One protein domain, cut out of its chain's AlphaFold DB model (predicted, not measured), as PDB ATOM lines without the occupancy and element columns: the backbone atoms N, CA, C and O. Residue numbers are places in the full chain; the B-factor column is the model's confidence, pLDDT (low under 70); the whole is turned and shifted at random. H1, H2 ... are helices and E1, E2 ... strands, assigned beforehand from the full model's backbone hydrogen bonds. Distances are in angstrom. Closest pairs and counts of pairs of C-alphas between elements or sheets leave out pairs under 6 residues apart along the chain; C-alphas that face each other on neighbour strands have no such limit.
ATOM      1  N   ARG A   4      13.257  31.602  40.166       88.75
ATOM      2  CA  ARG A   4      11.869  31.220  39.888       88.75
ATOM      3  C   ARG A   4      11.354  30.216  40.903       88.75
ATOM      4  O   ARG A   4      10.273  30.381  41.456       88.75
ATOM      5  N   LEU A   5      12.174  29.218  41.229       87.25
ATOM      6  CA  LEU A   5      11.858  28.256  42.284       87.25
ATOM      7  C   LEU A   5      11.666  28.935  43.638       87.25
ATOM      8  O   LEU A   5      10.805  28.521  44.412       87.25
ATOM      9  N   ASN A   6      12.444  29.980  43.927       88.69
ATOM     10  CA  ASN A   6      12.252  30.756  45.146       88.69
ATOM     11  C   ASN A   6      10.920  31.509  45.125       88.69
ATOM     12  O   ASN A   6      10.214  31.490  46.129       88.69
ATOM     13  N   GLU A   7      10.554  32.124  44.001       91.25
ATOM     14  CA  GLU A   7       9.269  32.810  43.828       91.25
ATOM     15  C   GLU A   7       8.079  31.865  44.055       91.25
ATOM     16  O   GLU A   7       7.223  32.145  44.900       91.25
ATOM     17  N   ILE A   8       8.083  30.706  43.389       91.06
ATOM     18  CA  ILE A   8       7.068  29.656  43.564       91.06
ATOM     19  C   ILE A   8       7.016  29.232  45.028       91.06
ATOM     20  O   ILE A   8       5.957  29.211  45.652       91.06
ATOM     21  N   ARG A   9       8.172  28.949  45.627       89.75
ATOM     22  CA  ARG A   9       8.248  28.526  47.024       89.75
ATOM     23  C   ARG A   9       7.677  29.568  47.985       89.75
ATOM     24  O   ARG A   9       6.978  29.187  48.922       89.75
ATOM     25  N   PHE A  10       7.963  30.855  47.787       89.94
ATOM     26  CA  PHE A  10       7.416  31.919  48.632       89.94
ATOM     27  C   PHE A  10       5.895  31.983  48.541       89.94
ATOM     28  O   PHE A  10       5.239  32.055  49.582       89.94
ATOM     29  N   PHE A  11       5.347  31.895  47.330       92.31
ATOM     30  CA  PHE A  11       3.905  31.857  47.123       92.31
ATOM     31  C   PHE A  11       3.260  30.670  47.851       92.31
ATOM     32  O   PHE A  11       2.323  30.857  48.628       92.31
ATOM     33  N   LEU A  12       3.806  29.462  47.694       90.94
ATOM     34  CA  LEU A  12       3.248  28.259  48.321       90.94
ATOM     35  C   LEU A  12       3.349  28.280  49.853       90.94
ATOM     36  O   LEU A  12       2.447  27.799  50.536       90.94
ATOM     37  N   ILE A  13       4.409  28.871  50.417       88.81
ATOM     38  CA  ILE A  13       4.515  29.089  51.869       88.81
ATOM     39  C   ILE A  13       3.448  30.080  52.347       88.81
ATOM     40  O   ILE A  13       2.834  29.860  53.390       88.81
ATOM     41  N   GLU A  14       3.209  31.163  51.603       88.62
ATOM     42  CA  GLU A  14       2.149  32.118  51.933       88.62
ATOM     43  C   GLU A  14       0.770  31.445  51.907       88.62
ATOM     44  O   GLU A  14      -0.012  31.614  52.848       88.62
ATOM     45  N   MET A  15       0.495  30.632  50.881       88.88
ATOM     46  CA  MET A  15      -0.761  29.887  50.773       88.88
ATOM     47  C   MET A  15      -0.913  28.873  51.900       88.88
ATOM     48  O   MET A  15      -1.977  28.815  52.504       88.88
ATOM     49  N   TYR A  16       0.146  28.146  52.258       87.75
ATOM     50  CA  TYR A  16       0.120  27.215  53.387       87.75
ATOM     51  C   TYR A  16      -0.163  27.911  54.722       87.75
ATOM     52  O   TYR A  16      -0.979  27.448  55.509       87.75
ATOM     53  N   ASN A  17       0.469  29.059  54.980       85.12
ATOM     54  CA  ASN A  17       0.230  29.807  56.216       85.12
ATOM     55  C   ASN A  17      -1.220  30.292  56.329       85.12
ATOM     56  O   ASN A  17      -1.749  30.409  57.435       85.12
ATOM     57  N   LYS A  18      -1.855  30.595  55.194       87.12
ATOM     58  CA  LYS A  18      -3.238  31.068  55.142       87.12
ATOM     59  C   LYS A  18      -4.261  29.931  55.125       87.12
ATOM     60  O   LYS A  18      -5.322  30.063  55.732       87.12
ATOM     61  N   TYR A  19      -3.927  28.824  54.476       86.75
ATOM     62  CA  TYR A  19      -4.748  27.626  54.336       86.75
ATOM     63  C   TYR A  19      -3.919  26.398  54.764       86.75
ATOM     64  O   TYR A  19      -3.449  25.642  53.916       86.75
ATOM     65  N   PRO A  20      -3.728  26.160  56.079       84.31
ATOM     66  CA  PRO A  20      -2.818  25.119  56.584       84.31
ATOM     67  C   PRO A  20      -3.246  23.685  56.262       84.31
ATOM     68  O   PRO A  20      -2.483  22.746  56.472       84.31
ATOM     69  N   ALA A  21      -4.481  23.506  55.789       85.56
ATOM     70  CA  ALA A  21      -4.970  22.229  55.291       85.56
ATOM     71  C   ALA A  21      -4.347  21.855  53.934       85.56
ATOM     72  O   ALA A  21      -4.283  20.666  53.620       85.56
ATOM     73  N   LEU A  22      -3.888  22.845  53.159       85.88
ATOM     74  CA  LEU A  22      -3.246  22.628  51.871       85.88
ATOM     75  C   LEU A  22      -1.851  22.034  52.040       85.88
ATOM     76  O   LEU A  22      -1.108  22.346  52.965       85.88
ATOM     77  N   LYS A  23      -1.468  21.197  51.093       88.25
ATOM     78  CA  LYS A  23      -0.162  20.574  50.983       88.25
ATOM     79  C   LYS A  23       0.281  20.696  49.548       88.25
ATOM     80  O   LYS A  23      -0.497  20.458  48.629       88.25
ATOM     81  N   PHE A  24       1.548  21.033  49.372       88.94
ATOM     82  CA  PHE A  24       2.102  21.333  48.066       88.94
ATOM     83  C   PHE A  24       3.317  20.464  47.798       88.94
ATOM     84  O   PHE A  24       4.201  20.351  48.656       88.94
ATOM     85  N   LYS A  25       3.404  19.889  46.604       89.25
ATOM     86  CA  LYS A  25       4.663  19.364  46.066       89.25
ATOM     87  C   LYS A  25       4.993  20.149  44.814       89.25
ATOM     88  O   LYS A  25       4.119  20.356  43.990       89.25
ATOM     89  N   CYS A  26       6.236  20.583  44.673       88.31
ATOM     90  CA  CYS A  26       6.693  21.281  43.479       88.31
ATOM     91  C   CYS A  26       7.786  20.461  42.810       88.31
ATOM     92  O   CYS A  26       8.689  19.957  43.487       88.31
ATOM     93  N   GLY A  27       7.733  20.369  41.491       86.56
ATOM     94  CA  GLY A  27       8.747  19.719  40.680       86.56
ATOM     95  C   GLY A  27       8.802  20.264  39.266       86.56
ATOM     96  O   GLY A  27       8.093  21.211  38.930       86.56
ATOM     97  N   TYR A  28       9.657  19.659  38.451       83.50
ATOM     98  CA  TYR A  28       9.689  19.915  37.015       83.50
ATOM     99  C   TYR A  28       8.750  18.948  36.289       83.50
ATOM    100  O   TYR A  28       8.569  17.804  36.720       83.50
ATOM    101  N   GLY A  29       8.160  19.415  35.192       75.62
ATOM    102  CA  GLY A  29       7.506  18.567  34.203       75.62
ATOM    103  C   GLY A  29       8.518  17.854  33.307       75.62
ATOM    104  O   GLY A  29       9.710  17.800  33.599       75.62
ATOM    105  N   SER A  30       8.050  17.318  32.178       71.56
ATOM    106  CA  SER A  30       8.921  16.641  31.201       71.56
ATOM    107  C   SER A  30       9.935  17.579  30.526       71.56
ATOM    108  O   SER A  30      10.888  17.108  29.910       71.56
ATOM    109  N   SER A  31       9.727  18.892  30.632       73.19
ATOM    110  CA  SER A  31      10.653  19.953  30.239       73.19
ATOM    111  C   SER A  31      11.121  20.729  31.471       73.19
ATOM    112  O   SER A  31      10.305  21.107  32.311       73.19
ATOM    113  N   ASP A  32      12.417  21.056  31.532       73.19
ATOM    114  CA  ASP A  32      13.020  21.864  32.613       73.19
ATOM    115  C   ASP A  32      12.458  23.300  32.690       73.19
ATOM    116  O   ASP A  32      12.725  24.039  33.636       73.19
ATOM    117  N   THR A  33      11.679  23.709  31.688       84.31
ATOM    118  CA  THR A  33      10.998  25.006  31.606       84.31
ATOM    119  C   THR A  33       9.598  24.996  32.216       84.31
ATOM    120  O   THR A  33       8.998  26.055  32.367       84.31
ATOM    121  N   THR A  34       9.057  23.831  32.572       86.94
ATOM    122  CA  THR A  34       7.696  23.713  33.104       86.94
ATOM    123  C   THR A  34       7.751  23.279  34.557       86.94
ATOM    124  O   THR A  34       8.250  22.199  34.875       86.94
ATOM    125  N   TYR A  35       7.207  24.100  35.446       89.19
ATOM    126  CA  TYR A  35       7.054  23.778  36.857       89.19
ATOM    127  C   TYR A  35       5.669  23.178  37.098       89.19
ATOM    128  O   TYR A  35       4.661  23.721  36.653       89.19
ATOM    129  N   ILE A  36       5.610  22.065  37.821       89.12
ATOM    130  CA  ILE A  36       4.358  21.419  38.214       89.12
ATOM    131  C   ILE A  36       4.225  21.515  39.731       89.12
ATOM    132  O   ILE A  36       5.145  21.143  40.466       89.12
ATOM    133  N   VAL A  37       3.077  22.007  40.191       89.88
ATOM    134  CA  VAL A  37       2.711  22.094  41.603       89.88
ATOM    135  C   VAL A  37       1.508  21.196  41.867       89.88
ATOM    136  O   VAL A  37       0.396  21.502  41.454       89.88
ATOM    137  N   GLU A  38       1.722  20.098  42.583       88.19
ATOM    138  CA  GLU A  38       0.647  19.261  43.113       88.19
ATOM    139  C   GLU A  38       0.063  19.897  44.373       88.19
ATOM    140  O   GLU A  38       0.813  20.222  45.300       88.19
ATOM    141  N   VAL A  39      -1.262  20.012  44.421       88.12
ATOM    142  CA  VAL A  39      -2.023  20.590  45.530       88.12
ATOM    143  C   VAL A  39      -2.982  19.545  46.107       88.12
ATOM    144  O   VAL A  39      -3.810  18.971  45.397       88.12
ATOM    145  N   GLU A  40      -2.894  19.320  47.418       85.19
ATOM    146  CA  GLU A  40      -3.767  18.411  48.173       85.19
ATOM    147  C   GLU A  40      -4.298  19.118  49.436       85.19
ATOM    148  O   GLU A  40      -3.541  19.865  50.045       85.19
ATOM    149  N   PRO A  41      -5.535  18.880  49.906       81.38
ATOM    150  CA  PRO A  41      -6.580  18.071  49.286       81.38
ATOM    151  C   PRO A  41      -7.373  18.849  48.218       81.38
ATOM    152  O   PRO A  41      -7.570  20.058  48.328       81.38
ATOM    153  N   LEU A  42      -7.922  18.133  47.227       73.50
ATOM    154  CA  LEU A  42      -8.749  18.707  46.148       73.50
ATOM    155  C   LEU A  42      -9.956  19.514  46.668       73.50
ATOM    156  O   LEU A  42     -10.416  20.438  46.005       73.50
ATOM    157  N   SER A  43     -10.468  19.196  47.861       71.38
ATOM    158  CA  SER A  43     -11.618  19.888  48.456       71.38
ATOM    159  C   SER A  43     -11.419  21.398  48.591       71.38
ATOM    160  O   SER A  43     -12.396  22.143  48.521       71.38
ATOM    161  N   GLU A  44     -10.173  21.849  48.739       70.00
ATOM    162  CA  GLU A  44      -9.829  23.263  48.887       70.00
ATOM    163  C   GLU A  44      -9.831  24.033  47.557       70.00
ATOM    164  O   GLU A  44      -9.874  25.259  47.581       70.00
ATOM    165  N   TYR A  45      -9.904  23.371  46.393       67.69
ATOM    166  CA  TYR A  45     -10.143  24.067  45.115       67.69
ATOM    167  C   TYR A  45     -11.526  24.736  45.051       67.69
ATOM    168  O   TYR A  45     -11.739  25.632  44.239       67.69
ATOM    169  N   ASN A  46     -12.458  24.361  45.937       69.69
ATOM    170  CA  ASN A  46     -13.729  25.074  46.103       69.69
ATOM    171  C   ASN A  46     -13.581  26.411  46.853       69.69
ATOM    172  O   ASN A  46     -14.562  27.136  47.022       69.69
ATOM    173  N   ASN A  47     -12.383  26.751  47.328       82.06
ATOM    174  CA  ASN A  47     -12.104  28.036  47.941       82.06
ATOM    175  C   ASN A  47     -11.815  29.079  46.849       82.06
ATOM    176  O   ASN A  47     -10.699  29.169  46.335       82.06
ATOM    177  N   GLU A  48     -12.824  29.889  46.505       85.88
ATOM    178  CA  GLU A  48     -12.721  30.935  45.470       85.88
ATOM    179  C   GLU A  48     -11.543  31.893  45.701       85.88
ATOM    180  O   GLU A  48     -10.929  32.374  44.747       85.88
ATOM    181  N   GLU A  49     -11.206  32.176  46.961       88.81
ATOM    182  CA  GLU A  49     -10.110  33.082  47.286       88.81
ATOM    183  C   GLU A  49      -8.746  32.459  46.962       88.81
ATOM    184  O   GLU A  49      -7.875  33.141  46.417       88.81
ATOM    185  N   TYR A  50      -8.572  31.168  47.256       87.56
ATOM    186  CA  TYR A  50      -7.373  30.426  46.874       87.56
ATOM    187  C   TYR A  50      -7.251  30.341  45.349       87.56
ATOM    188  O   TYR A  50      -6.223  30.739  44.802       87.56
ATOM    189  N   ALA A  51      -8.323  29.935  44.658       86.94
ATOM    190  CA  ALA A  51      -8.337  29.816  43.200       86.94
ATOM    191  C   ALA A  51      -7.991  31.146  42.505       86.94
ATOM    192  O   ALA A  51      -7.229  31.182  41.539       86.94
ATOM    193  N   LYS A  52      -8.496  32.269  43.033       90.31
ATOM    194  CA  LYS A  52      -8.153  33.598  42.521       90.31
ATOM    195  C   LYS A  52      -6.670  33.924  42.709       90.31
ATOM    196  O   LYS A  52      -6.051  34.440  41.781       90.31
ATOM    197  N   ARG A  53      -6.095  33.628  43.878       91.19
ATOM    198  CA  ARG A  53      -4.666  33.872  44.139       91.19
ATOM    199  C   ARG A  53      -3.758  32.985  43.298       91.19
ATOM    200  O   ARG A  53      -2.736  33.471  42.826       91.19
ATOM    201  N   GLU A  54      -4.128  31.725  43.098       91.06
ATOM    202  CA  GLU A  54      -3.424  30.805  42.201       91.06
ATOM    203  C   GLU A  54      -3.390  31.369  40.775       91.06
ATOM    204  O   GLU A  54      -2.317  31.502  40.186       91.06
ATOM    205  N   LEU A  55      -4.538  31.812  40.257       89.88
ATOM    206  CA  LEU A  55      -4.637  32.411  38.928       89.88
ATOM    207  C   LEU A  55      -3.832  33.716  38.802       89.88
ATOM    208  O   LEU A  55      -3.150  33.938  37.800       89.88
ATOM    209  N   GLU A  56      -3.911  34.602  39.796       93.56
ATOM    210  CA  GLU A  56      -3.124  35.842  39.826       93.56
ATOM    211  C   GLU A  56      -1.621  35.543  39.838       93.56
ATOM    212  O   GLU A  56      -0.857  36.193  39.118       93.56
ATOM    213  N   PHE A  57      -1.202  34.533  40.604       93.44
ATOM    214  CA  PHE A  57       0.184  34.092  40.646       93.44
ATOM    215  C   PHE A  57       0.645  33.537  39.297       93.44
ATOM    216  O   PHE A  57       1.662  34.010  38.798       93.44
ATOM    217  N   CYS A  58      -0.110  32.623  38.672       91.25
ATOM    218  CA  CYS A  58       0.247  32.037  37.372       91.25
ATOM    219  C   CYS A  58       0.446  33.120  36.306       91.25
ATOM    220  O   CYS A  58       1.523  33.232  35.724       91.25
ATOM    221  N   ASN A  59      -0.539  34.011  36.144       90.38
ATOM    222  CA  ASN A  59      -0.457  35.113  35.180       90.38
ATOM    223  C   ASN A  59       0.759  36.019  35.435       90.38
ATOM    224  O   ASN A  59       1.434  36.483  34.511       90.38
ATOM    225  N   SER A  60       1.042  36.313  36.706       92.12
ATOM    226  CA  SER A  60       2.159  37.176  37.082       92.12
ATOM    227  C   SER A  60       3.514  36.488  36.896       92.12
ATOM    228  O   SER A  60       4.481  37.139  36.503       92.12
ATOM    229  N   PHE A  61       3.582  35.184  37.143       91.62
ATOM    230  CA  PHE A  61       4.780  34.376  36.979       91.62
ATOM    231  C   PHE A  61       5.142  34.218  35.500       91.62
ATOM    232  O   PHE A  61       6.268  34.537  35.119       91.62
ATOM    233  N   GLU A  62       4.188  33.808  34.664       88.88
ATOM    234  CA  GLU A  62       4.392  33.574  33.226       88.88
ATOM    235  C   GLU A  62       4.714  34.877  32.483       88.88
ATOM    236  O   GLU A  62       5.619  34.925  31.652       88.88
ATOM    237  N   SER A  63       4.060  35.989  32.844       89.12
ATOM    238  CA  SER A  63       4.387  37.298  32.254       89.12
ATOM    239  C   SER A  63       5.804  37.783  32.586       89.12
ATOM    240  O   SER A  63       6.400  38.513  31.790       89.12
ATOM    241  N   ARG A  64       6.365  37.387  33.738       89.62
ATOM    242  CA  ARG A  64       7.761  37.671  34.119       89.62
ATOM    243  C   ARG A  64       8.755  36.661  33.548       89.62
ATOM    244  O   ARG A  64       9.922  37.004  33.365       89.62
ATOM    245  N   ASN A  65       8.313  35.437  33.275       87.81
ATOM    246  CA  ASN A  65       9.149  34.318  32.866       87.81
ATOM    247  C   ASN A  65       8.663  33.742  31.530       87.81
ATOM    248  O   ASN A  65       8.181  32.625  31.484       87.81
ATOM    249  N   VAL A  66       8.844  34.493  30.441       82.75
ATOM    250  CA  VAL A  66       8.261  34.210  29.109       82.75
ATOM    251  C   VAL A  66       8.563  32.806  28.555       82.75
ATOM    252  O   VAL A  66       7.775  32.281  27.778       82.75
ATOM    253  N   ASP A  67       9.682  32.196  28.950       86.94
ATOM    254  CA  ASP A  67      10.070  30.846  28.516       86.94
ATOM    255  C   ASP A  67       9.732  29.749  29.541       86.94
ATOM    256  O   ASP A  67      10.221  28.629  29.402       86.94
ATOM    257  N   HIS A  68       9.031  30.076  30.633       87.00
ATOM    258  CA  HIS A  68       8.725  29.135  31.710       87.00
ATOM    259  C   HIS A  68       7.247  29.165  32.073       87.00
ATOM    260  O   HIS A  68       6.674  30.223  32.316       87.00
ATOM    261  N   ASP A  69       6.691  27.974  32.229       87.12
ATOM    262  CA  ASP A  69       5.289  27.783  32.575       87.12
ATOM    263  C   ASP A  69       5.170  27.212  33.983       87.12
ATOM    264  O   ASP A  69       6.054  26.482  34.452       87.12
ATOM    265  N   ILE A  70       4.060  27.509  34.654       90.00
ATOM    266  CA  ILE A  70       3.704  26.863  35.912       90.00
ATOM    267  C   ILE A  70       2.302  26.276  35.830       90.00
ATOM    268  O   ILE A  70       1.360  26.924  35.392       90.00
ATOM    269  N   ILE A  71       2.163  25.033  36.276       88.38
ATOM    270  CA  ILE A  71       0.904  24.301  36.221       88.38
ATOM    271  C   ILE A  71       0.575  23.795  37.618       88.38
ATOM    272  O   ILE A  71       1.371  23.084  38.232       88.38
ATOM    273  N   PHE A  72      -0.613  24.137  38.103       87.88
ATOM    274  CA  PHE A  72      -1.165  23.596  39.338       87.88
ATOM    275  C   PHE A  72      -2.049  22.395  39.010       87.88
ATOM    276  O   PHE A  72      -2.911  22.465  38.134       87.88
ATOM    277  N   VAL A  73      -1.811  21.280  39.691       85.19
ATOM    278  CA  VAL A  73      -2.527  20.019  39.491       85.19
ATOM    279  C   VAL A  73      -3.027  19.492  40.825       85.19
ATOM    280  O   VAL A  73      -2.370  19.621  41.856       85.19
ATOM    281  N   SER A  74      -4.205  18.883  40.810       79.31
ATOM    282  CA  SER A  74      -4.827  18.338  42.014       79.31
ATOM    283  C   SER A  74      -4.512  16.852  42.217       79.31
ATOM    284  O   SER A  74      -4.097  16.154  41.287       79.31
ATOM    285  N   GLU A  75      -4.717  16.351  43.439       64.50
ATOM    286  CA  GLU A  75      -4.595  14.923  43.752       64.50
ATOM    287  C   GLU A  75      -5.452  14.064  42.799       64.50
ATOM    288  O   GLU A  75      -6.676  14.182  42.765       64.50
ATOM    289  N   GLY A  76      -4.810  13.166  42.044       56.28
ATOM    290  CA  GLY A  76      -5.493  12.223  41.150       56.28
ATOM    291  C   GLY A  76      -5.424  12.564  39.662       56.28
ATOM    292  O   GLY A  76      -5.902  11.767  38.852       56.28
ATOM    293  N   ASP A  77      -4.797  13.681  39.294       57.09
ATOM    294  CA  ASP A  77      -4.587  14.039  37.893       57.09
ATOM    295  C   ASP A  77      -3.453  13.234  37.224       57.09
ATOM    296  O   ASP A  77      -2.606  12.612  37.877       57.09
ATOM    297  N   ILE A  78      -3.456  13.211  35.889       53.97
ATOM    298  CA  ILE A  78      -2.572  12.365  35.058       53.97
ATOM    299  C   ILE A  78      -1.110  12.855  35.123       53.97
ATOM    300  O   ILE A  78      -0.170  12.077  34.949       53.97
ATOM    301  N   CYS A  79      -0.918  14.144  35.412       56.81
ATOM    302  CA  CYS A  79       0.380  14.798  35.542       56.81
ATOM    303  C   CYS A  79       0.906  14.677  36.975       56.81
ATOM    304  O   CYS A  79       0.736  15.583  37.787       56.81
ATOM    305  N   LYS A  80       1.553  13.552  37.283       63.09
ATOM    306  CA  LYS A  80       2.292  13.392  38.540       63.09
ATOM    307  C   LYS A  80       3.694  13.964  38.410       63.09
ATOM    308  O   LYS A  80       4.347  13.794  37.381       63.09
ATOM    309  N   ILE A  81       4.171  14.597  39.472       64.88
ATOM    310  CA  ILE A  81       5.540  15.094  39.547       64.88
ATOM    311  C   ILE A  81       6.490  13.896  39.629       64.88
ATOM    312  O   ILE A  81       6.544  13.204  40.647       64.88
ATOM    313  N   GLU A  82       7.268  13.663  38.571       65.06
ATOM    314  CA  GLU A  82       8.297  12.614  38.562       65.06
ATOM    315  C   GLU A  82       9.515  13.010  39.412       65.06
ATOM    316  O   GLU A  82      10.058  12.181  40.140       65.06
ATOM    317  N   ASN A  83       9.904  14.293  39.383       74.38
ATOM    318  CA  ASN A  83      11.047  14.834  40.122       74.38
ATOM    319  C   ASN A  83      10.611  15.935  41.095       74.38
ATOM    320  O   ASN A  83      10.506  17.108  40.731       74.38
ATOM    321  N   VAL A  84      10.367  15.558  42.353       83.62
ATOM    322  CA  VAL A  84       9.979  16.507  43.406       83.62
ATOM    323  C   VAL A  84      11.197  17.299  43.878       83.62
ATOM    324  O   VAL A  84      12.156  16.732  44.393       83.62
ATOM    325  N   ILE A  85      11.124  18.624  43.769       86.31
ATOM    326  CA  ILE A  85      12.170  19.557  44.205       86.31
ATOM    327  C   ILE A  85      11.970  19.932  45.675       86.31
ATOM    328  O   ILE A  85      12.932  20.003  46.441       86.31
ATOM    329  N   PHE A  86      10.726  20.198  46.084       84.69
ATOM    330  CA  PHE A  86      10.388  20.490  47.479       84.69
ATOM    331  C   PHE A  86       8.923  20.179  47.808       84.69
ATOM    332  O   PHE A  86       8.076  20.026  46.925       84.69
ATOM    333  N   LYS A  87       8.632  20.100  49.112       88.62
ATOM    334  CA  LYS A  87       7.303  19.824  49.674       88.62
ATOM    335  C   LYS A  87       6.972  20.804  50.802       88.62
ATOM    336  O   LYS A  87       7.872  21.215  51.536       88.62
ATOM    337  N   ILE A  88       5.695  21.157  50.950       86.12
ATOM    338  CA  ILE A  88       5.154  22.037  52.000       86.12
ATOM    339  C   ILE A  88       3.887  21.387  52.575       86.12
ATOM    340  O   ILE A  88       3.090  20.838  51.821       86.12
ATOM    341  N   GLY A  89       3.704  21.428  53.900       80.25
ATOM    342  CA  GLY A  89       2.503  20.906  54.574       80.25
ATOM    343  C   GLY A  89       2.471  19.392  54.822       80.25
ATOM    344  O   GLY A  89       1.476  18.858  55.308       80.25
ATOM    345  N   TYR A  90       3.560  18.683  54.520       80.88
ATOM    346  CA  TYR A  90       3.730  17.280  54.898       80.88
ATOM    347  C   TYR A  90       4.456  17.217  56.242       80.88
ATOM    348  O   TYR A  90       5.568  17.733  56.366       80.88
ATOM    349  N   ASP A  91       3.805  16.614  57.238       67.06
ATOM    350  CA  ASP A  91       4.340  16.373  58.581       67.06
ATOM    351  C   ASP A  91       5.380  15.243  58.520       67.06
ATOM    352  O   ASP A  91       5.149  14.107  58.913       67.06
ATOM    353  N   ASP A  92       6.527  15.540  57.927       51.00
ATOM    354  CA  ASP A  92       7.735  14.751  58.088       51.00
ATOM    355  C   ASP A  92       8.859  15.748  58.325       51.00
ATOM    356  O   ASP A  92       9.141  16.615  57.497       51.00
ATOM    357  N   ASN A  93       9.462  15.672  59.507       43.88
ATOM    358  CA  ASN A  93      10.561  16.514  59.961       43.88
ATOM    359  C   ASN A  93      11.751  16.516  58.981       43.88
ATOM    360  O   ASN A  93      12.730  15.805  59.228       43.88
ATOM    361  N   ARG A  94      11.694  17.346  57.927       40.62
ATOM    362  CA  ARG A  94      12.770  18.091  57.233       40.62
ATOM    363  C   ARG A  94      12.390  18.348  55.764       40.62
ATOM    364  O   ARG A  94      11.873  17.451  55.102       40.62
ATOM    365  N   PRO A  95      12.751  19.511  55.190       37.91
ATOM    366  CA  PRO A  95      12.834  19.636  53.741       37.91
ATOM    367  C   PRO A  95      13.893  18.647  53.223       37.91
ATOM    368  O   PRO A  95      15.084  18.805  53.491       37.91
ATOM    369  N   LEU A  96      13.463  17.604  52.510       37.31
ATOM    370  CA  LEU A  96      14.351  16.731  51.743       37.31
ATOM    371  C   LEU A  96      14.903  17.538  50.566       37.31
ATOM    372  O   LEU A  96      14.247  17.709  49.546       37.31
ATOM    373  N   TYR A  97      16.104  18.075  50.754       40.34
ATOM    374  CA  TYR A  97      16.936  18.587  49.678       40.34
ATOM    375  C   TYR A  97      17.769  17.420  49.146       40.34
ATOM    376  O   TYR A  97      18.871  17.167  49.634       40.34
ATOM    377  N   GLU A  98      17.250  16.682  48.167       39.06
ATOM    378  CA  GLU A  98      18.100  15.842  47.323       39.06
ATOM    379  C   GLU A  98      18.703  16.724  46.230       39.06
ATOM    380  O   GLU A  98      18.292  16.708  45.075       39.06
ATOM    381  N   SER A  99      19.701  17.529  46.597       35.75
ATOM    382  CA  SER A  99      20.717  17.891  45.617       35.75
ATOM    383  C   SER A  99      21.960  17.082  45.913       35.75
ATOM    384  O   SER A  99      22.424  16.952  47.050       35.75
ATOM    385  N   ASN A 100      22.443  16.442  44.857       39.62
ATOM    386  CA  ASN A 100      23.665  15.680  44.883       39.62
ATOM    387  C   ASN A 100      24.787  16.555  45.460       39.62
ATOM    388  O   ASN A 100      25.245  17.496  44.821       39.62
ATOM    389  N   ARG A 101      25.255  16.137  46.645       41.59
ATOM    390  CA  ARG A 101      26.398  16.626  47.434       41.59
ATOM    391  C   ARG A 101      26.096  17.772  48.411       41.59
ATOM    392  O   ARG A 101      26.137  18.951  48.079       41.59
ATOM    393  N   THR A 102      26.086  17.362  49.683       33.78
ATOM    394  CA  THR A 102      26.264  18.145  50.922       33.78
ATOM    395  C   THR A 102      24.969  18.657  51.550       33.78
ATOM    396  O   THR A 102      24.419  19.692  51.194       33.78
ATOM    397  N   THR A 103      24.504  17.903  52.545       34.19
ATOM    398  CA  THR A 103      23.355  18.206  53.396       34.19
ATOM    399  C   THR A 103      23.611  19.478  54.211       34.19
ATOM    400  O   THR A 103      24.451  19.473  55.110       34.19
ATOM    401  N   PHE A 104      22.876  20.557  53.939       33.28
ATOM    402  CA  PHE A 104      22.828  21.732  54.814       33.28
ATOM    403  C   PHE A 104      21.509  21.742  55.592       33.28
ATOM    404  O   PHE A 104      20.443  21.996  55.036       33.28
ATOM    405  N   ASN A 105      21.592  21.473  56.898       38.25
ATOM    406  CA  ASN A 105      20.510  21.735  57.844       38.25
ATOM    407  C   ASN A 105      20.455  23.242  58.108       38.25
ATOM    408  O   ASN A 105      21.349  23.790  58.749       38.25
ATOM    409  N   SER A 106      19.411  23.913  57.632       40.75
ATOM    410  CA  SER A 106      19.113  25.293  58.007       40.75
ATOM    411  C   SER A 106      17.676  25.353  58.508       40.75
ATOM    412  O   SER A 106      16.733  25.113  57.756       40.75
ATOM    413  N   GLU A 107      17.519  25.626  59.804       39.72
ATOM    414  CA  GLU A 107      16.220  25.854  60.428       39.72
ATOM    415  C   GLU A 107      15.557  27.087  59.793       39.72
ATOM    416  O   GLU A 107      16.132  28.181  59.764       39.72
ATOM    417  N   LEU A 108      14.335  26.898  59.279       40.50
ATOM    418  CA  LEU A 108      13.507  27.900  58.591       40.50
ATOM    419  C   LEU A 108      13.317  29.193  59.416       40.50
ATOM    420  O   LEU A 108      13.179  30.280  58.854       40.50
ATOM    421  N   SER A 109      13.385  29.084  60.748       45.34
ATOM    422  CA  SER A 109      13.354  30.197  61.708       45.34
ATOM    423  C   SER A 109      14.465  31.231  61.479       45.34
ATOM    424  O   SER A 109      14.305  32.404  61.815       45.34
ATOM    425  N   THR A 110      15.570  30.829  60.852       43.47
ATOM    426  CA  THR A 110      16.714  31.708  60.580       43.47
ATOM    427  C   THR A 110      16.485  32.603  59.356       43.47
ATOM    428  O   THR A 110      16.998  33.718  59.306       43.47
ATOM    429  N   TRP A 111      15.671  32.167  58.388       41.91
ATOM    430  CA  TRP A 111      15.439  32.899  57.134       41.91
ATOM    431  C   TRP A 111      14.378  33.991  57.262       41.91
ATOM    432  O   TRP A 111      14.539  35.070  56.695       41.91
ATOM    433  N   ILE A 112      13.334  33.758  58.064       44.44
ATOM    434  CA  ILE A 112      12.306  34.776  58.348       44.44
ATOM    435  C   ILE A 112      12.933  35.965  59.094       44.44
ATOM    436  O   ILE A 112      12.641  37.120  58.795       44.44
ATOM    437  N   ARG A 113      13.901  35.696  59.977       37.78
ATOM    438  CA  ARG A 113      14.595  36.720  60.768       37.78
ATOM    439  C   ARG A 113      15.489  37.656  59.938       37.78
ATOM    440  O   ARG A 113      15.864  38.720  60.426       37.78
ATOM    441  N   HIS A 114      15.814  37.301  58.692       39.38
ATOM    442  CA  HIS A 114      16.593  38.161  57.797       39.38
ATOM    443  C   HIS A 114      15.757  39.209  57.047       39.38
ATOM    444  O   HIS A 114      16.348  40.127  56.478       39.38
TER     445      HIS A 114
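This is residues 4 to 114 of the 124 residues of an uncharacterized protein of Bacteroidales bacterium (UniProt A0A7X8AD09). A strongly twisted sheet of four strands forms a wall, and two long helices, H1 and H3, lie side by side over one of its faces, running opposite ways. H1 packs on E1 and E4 and H3 packs on the edge strand E3, while beyond the edge strand E4 residues 89 to 108 make a wide loop that leads to the short helix H4, which sticks out with residues 109 to 114. The printed part has 111 residues, with four named helices and four named strands in the order H1 E1 E2 H2 H3 E3 E4 H4. The sheet, in the order E3 E2 E1 E4, is mixed, and so is the class, helices and strands. The whole is compact, with a radius of gyration of the C-alphas of 14.2 A and spans of 37 by 30 by 30 A.

Begin at the sheet's inner strands, E1, residues 23 to 28, and E2, residues 34 to 40: they form a hairpin, antiparallel at 161 degrees, and there you find N 25 and O 38 at 2.9 A. On the other side of E1 look for the edge strand E4, residues 83 to 88, antiparallel to E1 at 155 degrees, with N 85 and O 26 at 2.8 A. Beside E2 stands the other edge strand, E3, residues 69 to 74, parallel to E2 at 22 degrees, with N 37 and O 71 at 2.8 A. H1, residues 4 to 18, is on the sheet at a height of 9.3 A over it; it lies over E1 and only just over E2, with 3 of its C-alphas falling there. On the local plane its line and that of E1 stand at 7 degrees, along the strands. Its closest C-alphas to E4 are those of Ile 13 and Ile 88, 7.1 A apart. H3, residues 48 to 64, is also on the sheet, and its closest C-alphas to E3 are those of Glu 62 and Asp 69, 5.9 A apart. The sheet with H1 and H3 on one face makes two layers, one of strands and one of helices. H1 and H3 are close but not clearly touching, with their closest C-alphas, Met 15 and Tyr 50, 7.7 A apart; they run opposite ways at a shallow tilt of 13 degrees. H2, residues 42 to 46, only grazes the sheet with its residues 42 to 45, and the C-alphas of Leu 42 and Ser 74 are 5.7 A apart. E2, H2 with H3, and E3 make a strand-helix-strand unit, two parallel neighbour strands with helices between them, and its crossover is right-handed. H4, residues 109 to 112, is not on the sheet and is apart from H1 and H3. In H1 and H3 every O i to N i+4 pair is within hydrogen-bond range; in H2 it is 0 of 1, with 2 of 2 O i to N i+3 pairs within range, and H4 is too short for an O i to N i+4 pair.

Find C-alpha 34 at (7.696, 23.713, 33.104); from there E2, the longest strand, runs 19.7 A to C-alpha 40. E1 measures 17.1 A, E3 16.8 A and E4 15.1 A. Find C-alpha 4 at (11.869, 31.220, 39.888), where H1 sets out on its 21.5 A. H3, the longest helix, runs 24.4 A from Glu 48 to Arg 64. H4 ends at C-alpha 112, at (12.306, 34.776, 58.348).

The two C-alphas farthest apart are those of Glu 48 and Arg 101, at 41.7 A. The printed part has no cut. The link from E4 to H4, 20 residues, is long, and that from E3 to E4, 8 residues, is short. The mean pLDDT of the printed part is 74.2; look for values under 70 at residues 45 to 46, 75 to 82 and 91 to 114.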